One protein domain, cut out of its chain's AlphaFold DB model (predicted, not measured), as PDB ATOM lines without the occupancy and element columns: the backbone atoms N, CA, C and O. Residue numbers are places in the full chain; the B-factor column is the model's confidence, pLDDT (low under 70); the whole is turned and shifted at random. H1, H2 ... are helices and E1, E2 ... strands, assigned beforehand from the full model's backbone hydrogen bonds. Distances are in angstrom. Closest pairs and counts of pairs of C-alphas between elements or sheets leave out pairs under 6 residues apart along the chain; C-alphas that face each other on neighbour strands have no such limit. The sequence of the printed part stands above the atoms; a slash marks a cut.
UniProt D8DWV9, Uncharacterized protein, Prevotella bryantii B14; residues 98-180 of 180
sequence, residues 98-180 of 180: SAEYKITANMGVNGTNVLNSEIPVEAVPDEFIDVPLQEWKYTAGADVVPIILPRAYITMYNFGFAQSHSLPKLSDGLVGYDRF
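Overview. This is residues 98 to 180 of the 180 residues of an uncharacterized protein of Prevotella bryantii B14 (UniProt D8DWV9). There is little regular structure: a hairpin of two strands, E1 and E2, with one helix, H1, that comes near E2, and a long loop, residues 119 to 150, that reaches away to the other end of the longest axis. After H1, residues 166 to 180 fold back as a tail. Named elements, in order E1, E2, H1, hold 28 of 83 printed residues; the class is mixed. The whole is only just loose, close to compact, with a radius of gyration of the C-alphas of 14.2 A and spans of 39 by 27 by 20 A.

Arrangement. E1, residues 104 to 109, and E2, residues 112 to 118, form an antiparallel hairpin at 165 degrees; N 107 and O 115 are within hydrogen-bond range at 2.8 A. The closest C-alphas of E2 and H1, residues 151 to 165, are those of Val 114 and Phe 161, 7.4 A apart. E1 and H1 are apart. In H1, 8 of 11 O i to N i+4 pairs are within hydrogen-bond range.

Along the chain. E1 begins at C-alpha 104 (30.565, 31.379, 15.855) and is 16.5 A long; E2 is 17.7 A. H1, 20.1 A, ends at C-alpha 165 (27.581, 13.030, 27.284).

Size, cuts and confidence. The C-alphas farthest apart, of Ala 140 and Ser 164, are 40.4 A apart. The printed part has no cut. The link from E2 to H1 is long. Mean pLDDT of the printed part is 72.4; residues 109 to 114, 131 to 135 and 160 to 180 are under 70.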
ATOM      1  N   SER A  98      20.780  43.678  14.024       85.56
ATOM      2  CA  SER A  98      21.419  42.385  13.786       85.56
ATOM      3  C   SER A  98      22.883  42.571  13.368       85.56
ATOM      4  O   SER A  98      23.218  43.521  12.657       85.56
ATOM      5  N   ALA A  99      23.759  41.664  13.799       85.75
ATOM      6  CA  ALA A  99      25.156  41.662  13.377       85.75
ATOM      7  C   ALA A  99      25.290  41.357  11.870       85.75
ATOM      8  O   ALA A  99      24.715  40.394  11.368       85.75
ATOM      9  N   GLU A 100      26.091  42.149  11.151       84.25
ATOM     10  CA  GLU A 100      26.347  41.976   9.706       84.25
ATOM     11  C   GLU A 100      27.486  40.984   9.401       84.25
ATOM     12  O   GLU A 100      27.977  40.891   8.276       84.25
ATOM     13  N   TYR A 101      27.935  40.242  10.410       84.25
ATOM     14  CA  TYR A 101      29.031  39.288  10.311       84.25
ATOM     15  C   TYR A 101      28.683  37.985  11.025       84.25
ATOM     16  O   TYR A 101      27.864  37.939  11.941       84.25
ATOM     17  N   LYS A 102      29.339  36.907  10.591       83.50
ATOM     18  CA  LYS A 102      29.151  35.576  11.159       83.50
ATOM     19  C   LYS A 102      29.810  35.483  12.531       83.50
ATOM     20  O   LYS A 102      31.023  35.647  12.653       83.50
ATOM     21  N   ILE A 103      29.014  35.146  13.540       84.25
ATOM     22  CA  ILE A 103      29.473  34.916  14.909       84.25
ATOM     23  C   ILE A 103      29.378  33.420  15.185       84.25
ATOM     24  O   ILE A 103      28.297  32.836  15.143       84.25
ATOM     25  N   THR A 104      30.520  32.788  15.447       82.75
ATOM     26  CA  THR A 104      30.565  31.379  15.855       82.75
ATOM     27  C   THR A 104      30.895  31.319  17.334       82.75
ATOM     28  O   THR A 104      31.980  31.735  17.732       82.75
ATOM     29  N   ALA A 105      29.978  30.791  18.133       78.75
ATOM     30  CA  ALA A 105      30.232  30.527  19.536       78.75
ATOM     31  C   ALA A 105      30.878  29.147  19.682       78.75
ATOM     32  O   ALA A 105      30.387  28.160  19.127       78.75
ATOM     33  N   ASN A 106      31.985  29.103  20.423       76.75
ATOM     34  CA  ASN A 106      32.685  27.876  20.773       76.75
ATOM     35  C   ASN A 106      32.786  27.773  22.292       76.75
ATOM     36  O   ASN A 106      33.532  28.522  22.909       76.75
ATOM     37  N   MET A 107      32.063  26.835  22.891       73.88
ATOM     38  CA  MET A 107      32.142  26.560  24.322       73.88
ATOM     39  C   MET A 107      32.790  25.200  24.527       73.88
ATOM     40  O   MET A 107      32.385  24.208  23.920       73.88
ATOM     41  N   GLY A 108      33.799  25.151  25.390       70.44
ATOM     42  CA  GLY A 108      34.466  23.921  25.792       70.44
ATOM     43  C   GLY A 108      34.274  23.675  27.279       70.44
ATOM     44  O   GLY A 108      34.498  24.569  28.084       70.44
ATOM     45  N   VAL A 109      33.903  22.454  27.653       68.31
ATOM     46  CA  VAL A 109      33.817  22.032  29.054       68.31
ATOM     47  C   VAL A 109      34.713  20.817  29.231       68.31
ATOM     48  O   VAL A 109      34.555  19.808  28.547       68.31
ATOM     49  N   ASN A 110      35.689  20.919  30.137       66.00
ATOM     50  CA  ASN A 110      36.650  19.846  30.416       66.00
ATOM     51  C   ASN A 110      37.402  19.343  29.157       66.00
ATOM     52  O   ASN A 110      37.630  18.149  28.980       66.00
ATOM     53  N   GLY A 111      37.745  20.259  28.242       68.06
ATOM     54  CA  GLY A 111      38.445  19.947  26.986       68.06
ATOM     55  C   GLY A 111      37.566  19.339  25.884       68.06
ATOM     56  O   GLY A 111      38.054  19.099  24.784       68.06
ATOM     57  N   THR A 112      36.273  19.126  26.146       66.38
ATOM     58  CA  THR A 112      35.296  18.683  25.143       66.38
ATOM     59  C   THR A 112      34.554  19.898  24.599       66.38
ATOM     60  O   THR A 112      34.033  20.692  25.378       66.38
ATOM     61  N   ASN A 113      34.507  20.062  23.274       69.31
ATOM     62  CA  ASN A 113      33.703  21.113  22.650       69.31
ATOM     63  C   ASN A 113      32.218  20.752  22.797       69.31
ATOM     64  O   ASN A 113      31.781  19.701  22.329       69.31
ATOM     65  N   VAL A 114      31.477  21.601  23.499       67.31
ATOM     66  CA  VAL A 114      30.077  21.378  23.861       67.31
ATOM     67  C   VAL A 114      29.097  22.242  23.086       67.31
ATOM     68  O   VAL A 114      27.916  21.913  22.996       67.31
ATOM     69  N   LEU A 115      29.573  23.349  22.531       70.06
ATOM     70  CA  LEU A 115      28.787  24.218  21.677       70.06
ATOM     71  C   LEU A 115      29.723  24.720  20.596       70.06
ATOM     72  O   LEU A 115      30.645  25.462  20.895       70.06
ATOM     73  N   ASN A 116      29.479  24.312  19.358       73.12
ATOM     74  CA  ASN A 116      30.117  24.877  18.179       73.12
ATOM     75  C   ASN A 116      28.997  25.201  17.204       73.12
ATOM     76  O   ASN A 116      28.494  24.324  16.497       73.12
ATOM     77  N   SER A 117      28.515  26.434  17.272       73.12
ATOM     78  CA  SER A 117      27.382  26.852  16.465       73.12
ATOM     79  C   SER A 117      27.479  28.319  16.102       73.12
ATOM     80  O   SER A 117      28.070  29.130  16.814       73.12
ATOM     81  N   GLU A 118      26.876  28.645  14.972       80.06
ATOM     82  CA  GLU A 118      26.669  30.020  14.564       80.06
ATOM     83  C   GLU A 118      25.496  30.589  15.364       80.06
ATOM     84  O   GLU A 118      24.387  30.056  15.305       80.06
ATOM     85  N   ILE A 119      25.754  31.641  16.143       80.19
ATOM     86  CA  ILE A 119      24.731  32.295  16.959       80.19
ATOM     87  C   ILE A 119      24.465  33.679  16.366       80.19
ATOM     88  O   ILE A 119      25.382  34.501  16.329       80.19
ATOM     89  N   PRO A 120      23.231  33.969  15.920       81.50
ATOM     90  CA  PRO A 120      22.867  35.327  15.557       81.50
ATOM     91  C   PRO A 120      22.833  36.187  16.823       81.50
ATOM     92  O   PRO A 120      22.182  35.835  17.807       81.50
ATOM     93  N   VAL A 121      23.537  37.316  16.795       85.31
ATOM     94  CA  VAL A 121      23.531  38.299  17.882       85.31
ATOM     95  C   VAL A 121      22.885  39.577  17.375       85.31
ATOM     96  O   VAL A 121      23.131  40.017  16.249       85.31
ATOM     97  N   GLU A 122      22.061  40.175  18.228       87.25
ATOM     98  CA  GLU A 122      21.412  41.452  17.969       87.25
ATOM     99  C   GLU A 122      21.729  42.426  19.098       87.25
ATOM    100  O   GLU A 122      21.767  42.052  20.271       87.25
ATOM    101  N   ALA A 123      21.958  43.685  18.736       86.88
ATOM    102  CA  ALA A 123      22.133  44.771  19.683       86.88
ATOM    103  C   ALA A 123      20.802  45.490  19.931       86.88
ATOM    104  O   ALA A 123      20.011  45.707  19.005       86.88
ATOM    105  N   VAL A 124      20.592  45.897  21.182       86.62
ATOM    106  CA  VAL A 124      19.458  46.708  21.638       86.62
ATOM    107  C   VAL A 124      19.973  47.926  22.413       86.62
ATOM    108  O   VAL A 124      21.049  47.837  23.003       86.62
ATOM    109  N   PRO A 125      19.249  49.060  22.428       86.50
ATOM    110  CA  PRO A 125      19.659  50.218  23.218       86.50
ATOM    111  C   PRO A 125      19.649  49.922  24.726       86.50
ATOM    112  O   PRO A 125      18.749  49.240  25.216       86.50
ATOM    113  N   ASP A 126      20.602  50.501  25.462       82.62
ATOM    114  CA  ASP A 126      20.837  50.245  26.895       82.62
ATOM    115  C   ASP A 126      19.596  50.434  27.781       82.62
ATOM    116  O   ASP A 126      19.422  49.757  28.787       82.62
ATOM    117  N   GLU A 127      18.702  51.344  27.403       81.50
ATOM    118  CA  GLU A 127      17.467  51.640  28.137       81.50
ATOM    119  C   GLU A 127      16.436  50.502  28.138       81.50
ATOM    120  O   GLU A 127      15.507  50.532  28.943       81.50
ATOM    121  N   PHE A 128      16.592  49.515  27.252       80.88
ATOM    122  CA  PHE A 128      15.754  48.315  27.190       80.88
ATOM    123  C   PHE A 128      16.374  47.123  27.932       80.88
ATOM    124  O   PHE A 128      15.813  46.028  27.919       80.88
ATOM    125  N   ILE A 129      17.530  47.322  28.570       78.69
ATOM    126  CA  ILE A 129      18.272  46.283  29.273       78.69
ATOM    127  C   ILE A 129      18.053  46.440  30.785       78.69
ATOM    128  O   ILE A 129      18.531  47.383  31.406       78.69
ATOM    129  N   ASP A 130      17.358  45.475  31.390       71.88
ATOM    130  CA  ASP A 130      17.039  45.427  32.831       71.88
ATOM    131  C   ASP A 130      18.107  44.665  33.647       71.88
ATOM    132  O   ASP A 130      17.804  43.947  34.599       71.88
ATOM    133  N   VAL A 131      19.380  44.759  33.242       69.69
ATOM    134  CA  VAL A 131      20.519  44.251  34.028       69.69
ATOM    135  C   VAL A 131      21.407  45.403  34.493       69.69
ATOM    136  O   VAL A 131      21.499  46.421  33.804       69.69
ATOM    137  N   PRO A 132      22.078  45.278  35.656       65.44
ATOM    138  CA  PRO A 132      22.967  46.315  36.160       65.44
ATOM    139  C   PRO A 132      24.043  46.697  35.129       65.44
ATOM    140  O   PRO A 132      25.034  45.995  34.940       65.44
ATOM    141  N   LEU A 133      23.891  47.872  34.508       64.00
ATOM    142  CA  LEU A 133      24.802  48.419  33.489       64.00
ATOM    143  C   LEU A 133      26.230  48.696  34.002       64.00
ATOM    144  O   LEU A 133      27.065  49.225  33.275       64.00
ATOM    145  N   GLN A 134      26.525  48.415  35.272       63.25
ATOM    146  CA  GLN A 134      27.862  48.563  35.850       63.25
ATOM    147  C   GLN A 134      28.805  47.448  35.380       63.25
ATOM    148  O   GLN A 134      29.979  47.722  35.147       63.25
ATOM    149  N   GLU A 135      28.284  46.236  35.179       65.81
ATOM    150  CA  GLU A 135      29.033  45.078  34.656       65.81
ATOM    151  C   GLU A 135      28.871  44.931  33.135       65.81
ATOM    152  O   GLU A 135      29.661  44.274  32.462       65.81
ATOM    153  N   TRP A 136      27.865  45.604  32.577       73.44
ATOM    154  CA  TRP A 136      27.494  45.559  31.173       73.44
ATOM    155  C   TRP A 136      27.929  46.838  30.446       73.44
ATOM    156  O   TRP A 136      27.115  47.700  30.117       73.44
ATOM    157  N   LYS A 137      29.238  47.005  30.227       75.75
ATOM    158  CA  LYS A 137      29.769  48.120  29.425       75.75
ATOM    159  C   LYS A 137      30.755  47.630  28.390       75.75
ATOM    160  O   LYS A 137      31.786  47.053  28.721       75.75
ATOM    161  N   TYR A 138      30.469  47.953  27.139       80.56
ATOM    162  CA  TYR A 138      31.441  47.854  26.066       80.56
ATOM    163  C   TYR A 138      32.203  49.177  25.934       80.56
ATOM    164  O   TYR A 138      31.616  50.257  25.995       80.56
ATOM    165  N   THR A 139      33.518  49.097  25.736       83.31
ATOM    166  CA  THR A 139      34.353  50.245  25.363       83.31
ATOM    167  C   THR A 139      34.912  49.986  23.975       83.31
ATOM    168  O   THR A 139      35.381  48.883  23.705       83.31
ATOM    169  N   ALA A 140      34.876  50.985  23.092       84.19
ATOM    170  CA  ALA A 140      35.425  50.843  21.748       84.19
ATOM    171  C   ALA A 140      36.896  50.391  21.808       84.19
ATOM    172  O   ALA A 140      37.715  51.022  22.475       84.19
ATOM    173  N   GLY A 141      37.211  49.291  21.122       84.44
ATOM    174  CA  GLY A 141      38.541  48.675  21.143       84.44
ATOM    175  C   GLY A 141      38.780  47.679  22.282       84.44
ATOM    176  O   GLY A 141      39.884  47.158  22.387       84.44
ATOM    177  N   ALA A 142      37.780  47.393  23.121       84.81
ATOM    178  CA  ALA A 142      37.855  46.285  24.066       84.81
ATOM    179  C   ALA A 142      37.760  44.939  23.334       84.81
ATOM    180  O   ALA A 142      36.915  44.762  22.456       84.81
ATOM    181  N   ASP A 143      38.581  43.980  23.762       85.00
ATOM    182  CA  ASP A 143      38.586  42.607  23.237       85.00
ATOM    183  C   ASP A 143      37.425  41.753  23.772       85.00
ATOM    184  O   ASP A 143      37.198  40.640  23.307       85.00
ATOM    185  N   VAL A 144      36.704  42.254  24.779       82.19
ATOM    186  CA  VAL A 144      35.600  41.551  25.439       82.19
ATOM    187  C   VAL A 144      34.315  42.339  25.230       82.19
ATOM    188  O   VAL A 144      34.229  43.516  25.589       82.19
ATOM    189  N   VAL A 145      33.312  41.670  24.667       82.88
ATOM    190  CA  VAL A 145      31.966  42.212  24.469       82.88
ATOM    191  C   VAL A 145      31.013  41.435  25.374       82.88
ATOM    192  O   VAL A 145      30.916  40.215  25.227       82.88
ATOM    193  N   PRO A 146      30.320  42.089  26.317       80.44
ATOM    194  CA  PRO A 146      29.342  41.394  27.139       80.44
ATOM    195  C   PRO A 146      28.136  40.968  26.271       80.44
ATOM    196  O   PRO A 146      27.665  41.748  25.440       80.44
ATOM    197  N   ILE A 147      27.656  39.725  26.438       81.00
ATOM    198  CA  ILE A 147      26.505  39.145  25.707       81.00
ATOM    199  C   ILE A 147      25.408  38.645  26.676       81.00
ATOM    200  O   ILE A 147      25.713  38.097  27.733       81.00
ATOM    201  N   ILE A 148      24.125  38.864  26.342       79.75
ATOM    202  CA  ILE A 148      22.988  38.390  27.140       79.75
ATOM    203  C   ILE A 148      22.575  37.085  26.499       79.75
ATOM    204  O   ILE A 148      22.071  37.071  25.376       79.75
ATOM    205  N   LEU A 149      22.782  35.991  27.218       78.12
ATOM    206  CA  LEU A 149      22.382  34.679  26.749       78.12
ATOM    207  C   LEU A 149      21.056  34.274  27.406       78.12
ATOM    208  O   LEU A 149      20.987  34.166  28.634       78.12
ATOM    209  N   PRO A 150      19.997  34.001  26.623       77.44
ATOM    210  CA  PRO A 150      18.777  33.413  27.152       77.44
ATOM    211  C   PRO A 150      19.058  32.129  27.937       77.44
ATOM    212  O   PRO A 150      19.740  31.224  27.446       77.44
ATOM    213  N   ARG A 151      18.450  31.992  29.123       74.31
ATOM    214  CA  ARG A 151      18.578  30.789  29.972       74.31
ATOM    215  C   ARG A 151      18.229  29.500  29.220       74.31
ATOM    216  O   ARG A 151      18.805  28.455  29.501       74.31
ATOM    217  N   ALA A 152      17.334  29.576  28.235       74.88
ATOM    218  CA  ALA A 152      16.973  28.452  27.376       74.88
ATOM    219  C   ALA A 152      18.192  27.780  26.716       74.88
ATOM    220  O   ALA A 152      18.230  26.555  26.662       74.88
ATOM    221  N   TYR A 153      19.213  28.537  26.292       75.19
ATOM    222  CA  TYR A 153      20.428  27.953  25.712       75.19
ATOM    223  C   TYR A 153      21.240  27.159  26.743       75.19
ATOM    224  O   TYR A 153      21.691  26.052  26.450       75.19
ATOM    225  N   ILE A 154      21.359  27.668  27.975       75.94
ATOM    226  CA  ILE A 154      22.011  26.951  29.083       75.94
ATOM    227  C   ILE A 154      21.229  25.682  29.443       75.94
ATOM    228  O   ILE A 154      21.814  24.616  29.639       75.94
ATOM    229  N   THR A 155      19.897  25.758  29.463       76.06
ATOM    230  CA  THR A 155      19.012  24.604  29.664       76.06
ATOM    231  C   THR A 155      19.199  23.558  28.562       76.06
ATOM    232  O   THR A 155      19.366  22.377  28.867       76.06
ATOM    233  N   MET A 156      19.228  23.963  27.288       74.19
ATOM    234  CA  MET A 156      19.472  23.053  26.161       74.19
ATOM    235  C   MET A 156      20.815  22.335  26.294       74.19
ATOM    236  O   MET A 156      20.870  21.121  26.104       74.19
ATOM    237  N   TYR A 157      21.875  23.045  26.687       74.06
ATOM    238  CA  TYR A 157      23.154  22.410  26.993       74.06
ATOM    239  C   TYR A 157      23.015  21.409  28.153       74.06
ATOM    240  O   TYR A 157      23.341  20.235  27.990       74.06
ATOM    241  N   ASN A 158      22.476  21.833  29.299       71.81
ATOM    242  CA  ASN A 158      22.422  21.019  30.516       71.81
ATOM    243  C   ASN A 158      21.601  19.731  30.370       71.81
ATOM    244  O   ASN A 158      22.002  18.684  30.884       71.81
ATOM    245  N   PHE A 159      20.448  19.807  29.704       73.00
ATOM    246  CA  PHE A 159      19.509  18.689  29.588       73.00
ATOM    247  C   PHE A 159      19.628  17.938  28.259       73.00
ATOM    248  O   PHE A 159      19.390  16.735  28.223       73.00
ATOM    249  N   GLY A 160      20.016  18.616  27.176       66.88
ATOM    250  CA  GLY A 160      20.171  17.998  25.859       66.88
ATOM    251  C   GLY A 160      21.542  17.358  25.645       66.88
ATOM    252  O   GLY A 160      21.626  16.234  25.149       66.88
ATOM    253  N   PHE A 161      22.619  18.046  26.037       69.06
ATOM    254  CA  PHE A 161      23.991  17.649  25.696       69.06
ATOM    255  C   PHE A 161      24.787  17.129  26.900       69.06
ATOM    256  O   PHE A 161      25.380  16.055  26.851       69.06
ATOM    257  N   ALA A 162      24.777  17.840  28.027       65.62
ATOM    258  CA  ALA A 162      25.592  17.474  29.181       65.62
ATOM    259  C   ALA A 162      25.132  16.155  29.818       65.62
ATOM    260  O   ALA A 162      25.953  15.295  30.136       65.62
ATOM    261  N   GLN A 163      23.815  15.959  29.941       65.81
ATOM    262  CA  GLN A 163      23.237  14.727  30.476       65.81
ATOM    263  C   GLN A 163      23.517  13.501  29.591       65.81
ATOM    264  O   GLN A 163      23.763  12.421  30.124       65.81
ATOM    265  N   SER A 164      23.497  13.650  28.264       65.56
ATOM    266  CA  SER A 164      23.750  12.550  27.324       65.56
ATOM    267  C   SER A 164      25.241  12.212  27.197       65.56
ATOM    268  O   SER A 164      25.584  11.048  27.002       65.56
ATOM    269  N   HIS A 165      26.127  13.194  27.388       67.56
ATOM    270  CA  HIS A 165      27.581  13.030  27.284       67.56
ATOM    271  C   HIS A 165      28.317  12.935  28.636       67.56
ATOM    272  O   HIS A 165      29.544  12.914  28.659       67.56
ATOM    273  N   SER A 166      27.595  12.838  29.764       66.62
ATOM    274  CA  SER A 166      28.161  12.799  31.133       66.62
ATOM    275  C   SER A 166      29.086  13.983  31.466       66.62
ATOM    276  O   SER A 166      30.028  13.856  32.249       66.62
ATOM    277  N   LEU A 167      28.820  15.144  30.868       68.88
ATOM    278  CA  LEU A 167      29.566  16.378  31.104       68.88
ATOM    279  C   LEU A 167      28.975  17.141  32.300       68.88
ATOM    280  O   LEU A 167      27.789  16.979  32.613       68.88
ATOM    281  N   PRO A 168      29.766  17.982  32.993       64.69
ATOM    282  CA  PRO A 168      29.250  18.746  34.116       64.69
ATOM    283  C   PRO A 168      28.210  19.766  33.638       64.69
ATOM    284  O   PRO A 168      28.348  20.407  32.590       64.69
ATOM    285  N   LYS A 169      27.149  19.900  34.436       65.56
ATOM    286  CA  LYS A 169      26.094  20.888  34.214       65.56
ATOM    287  C   LYS A 169      26.633  22.279  34.535       65.56
ATOM    288  O   LYS A 169      27.275  22.471  35.566       65.56
ATOM    289  N   LEU A 170      26.325  23.247  33.683       68.12
ATOM    290  CA  LEU A 170      26.556  24.659  33.958       68.12
ATOM    291  C   LEU A 170      25.499  25.116  34.966       68.12
ATOM    292  O   LEU A 170      24.300  25.014  34.707       68.12
ATOM    293  N   SER A 171      25.933  25.569  36.140       58.16
ATOM    294  CA  SER A 171      25.034  26.194  37.116       58.16
ATOM    295  C   SER A 171      24.899  27.687  36.822       58.16
ATOM    296  O   SER A 171      25.832  28.290  36.291       58.16
ATOM    297  N   ASP A 172      23.771  28.296  37.207       57.41
ATOM    298  CA  ASP A 172      23.515  29.735  37.017       57.41
ATOM    299  C   ASP A 172      24.637  30.629  37.596       57.41
ATOM    300  O   ASP A 172      24.844  31.739  37.118       57.41
ATOM    301  N   GLY A 173      25.404  30.143  38.584       48.69
ATOM    302  CA  GLY A 173      26.525  30.869  39.196       48.69
ATOM    303  C   GLY A 173      27.879  30.748  38.482       48.69
ATOM    304  O   GLY A 173      28.784  31.511  38.801       48.69
ATOM    305  N   LEU A 174      28.047  29.816  37.533       50.19
ATOM    306  CA  LEU A 174      29.307  29.632  36.785       50.19
ATOM    307  C   LEU A 174      29.340  30.440  35.477       50.19
ATOM    308  O   LEU A 174      30.406  30.844  35.026       50.19
ATOM    309  N   VAL A 175      28.172  30.742  34.902       53.59
ATOM    310  CA  VAL A 175      28.031  31.450  33.612       53.59
ATOM    311  C   VAL A 175      28.485  32.920  33.684       53.59
ATOM    312  O   VAL A 175      28.764  33.524  32.655       53.59
ATOM    313  N   GLY A 176      28.615  33.496  34.885       48.38
ATOM    314  CA  GLY A 176      29.080  34.876  35.080       48.38
ATOM    315  C   GLY A 176      30.600  35.081  35.029       48.38
ATOM    316  O   GLY A 176      31.036  36.227  35.073       48.38
ATOM    317  N   TYR A 177      31.410  34.014  34.972       41.22
ATOM    318  CA  TYR A 177      32.877  34.111  35.096       41.22
ATOM    319  C   TYR A 177      33.667  33.595  33.887       41.22
ATOM    320  O   TYR A 177      34.839  33.951  33.733       41.22
ATOM    321  N   ASP A 178      33.051  32.784  33.026       42.69
ATOM    322  CA  ASP A 178      33.738  32.209  31.874       42.69
ATOM    323  C   ASP A 178      33.689  33.161  30.676       42.69
ATOM    324  O   ASP A 178      32.635  33.658  30.276       42.69
ATOM    325  N   ARG A 179      34.867  33.437  30.107       40.47
ATOM    326  CA  ARG A 179      34.991  34.191  28.856       40.47
ATOM    327  C   ARG A 179      34.446  33.326  27.718       40.47
ATOM    328  O   ARG A 179      34.976  32.240  27.488       40.47
ATOM    329  N   PHE A 180      33.415  33.822  27.043       44.78
ATOM    330  CA  PHE A 180      32.913  33.279  25.780       44.78
ATOM    331  C   PHE A 180      33.727  33.793  24.593       44.78
ATOM    332  O   PHE A 180      34.224  34.941  24.677       44.78
TER     333      PHE A 180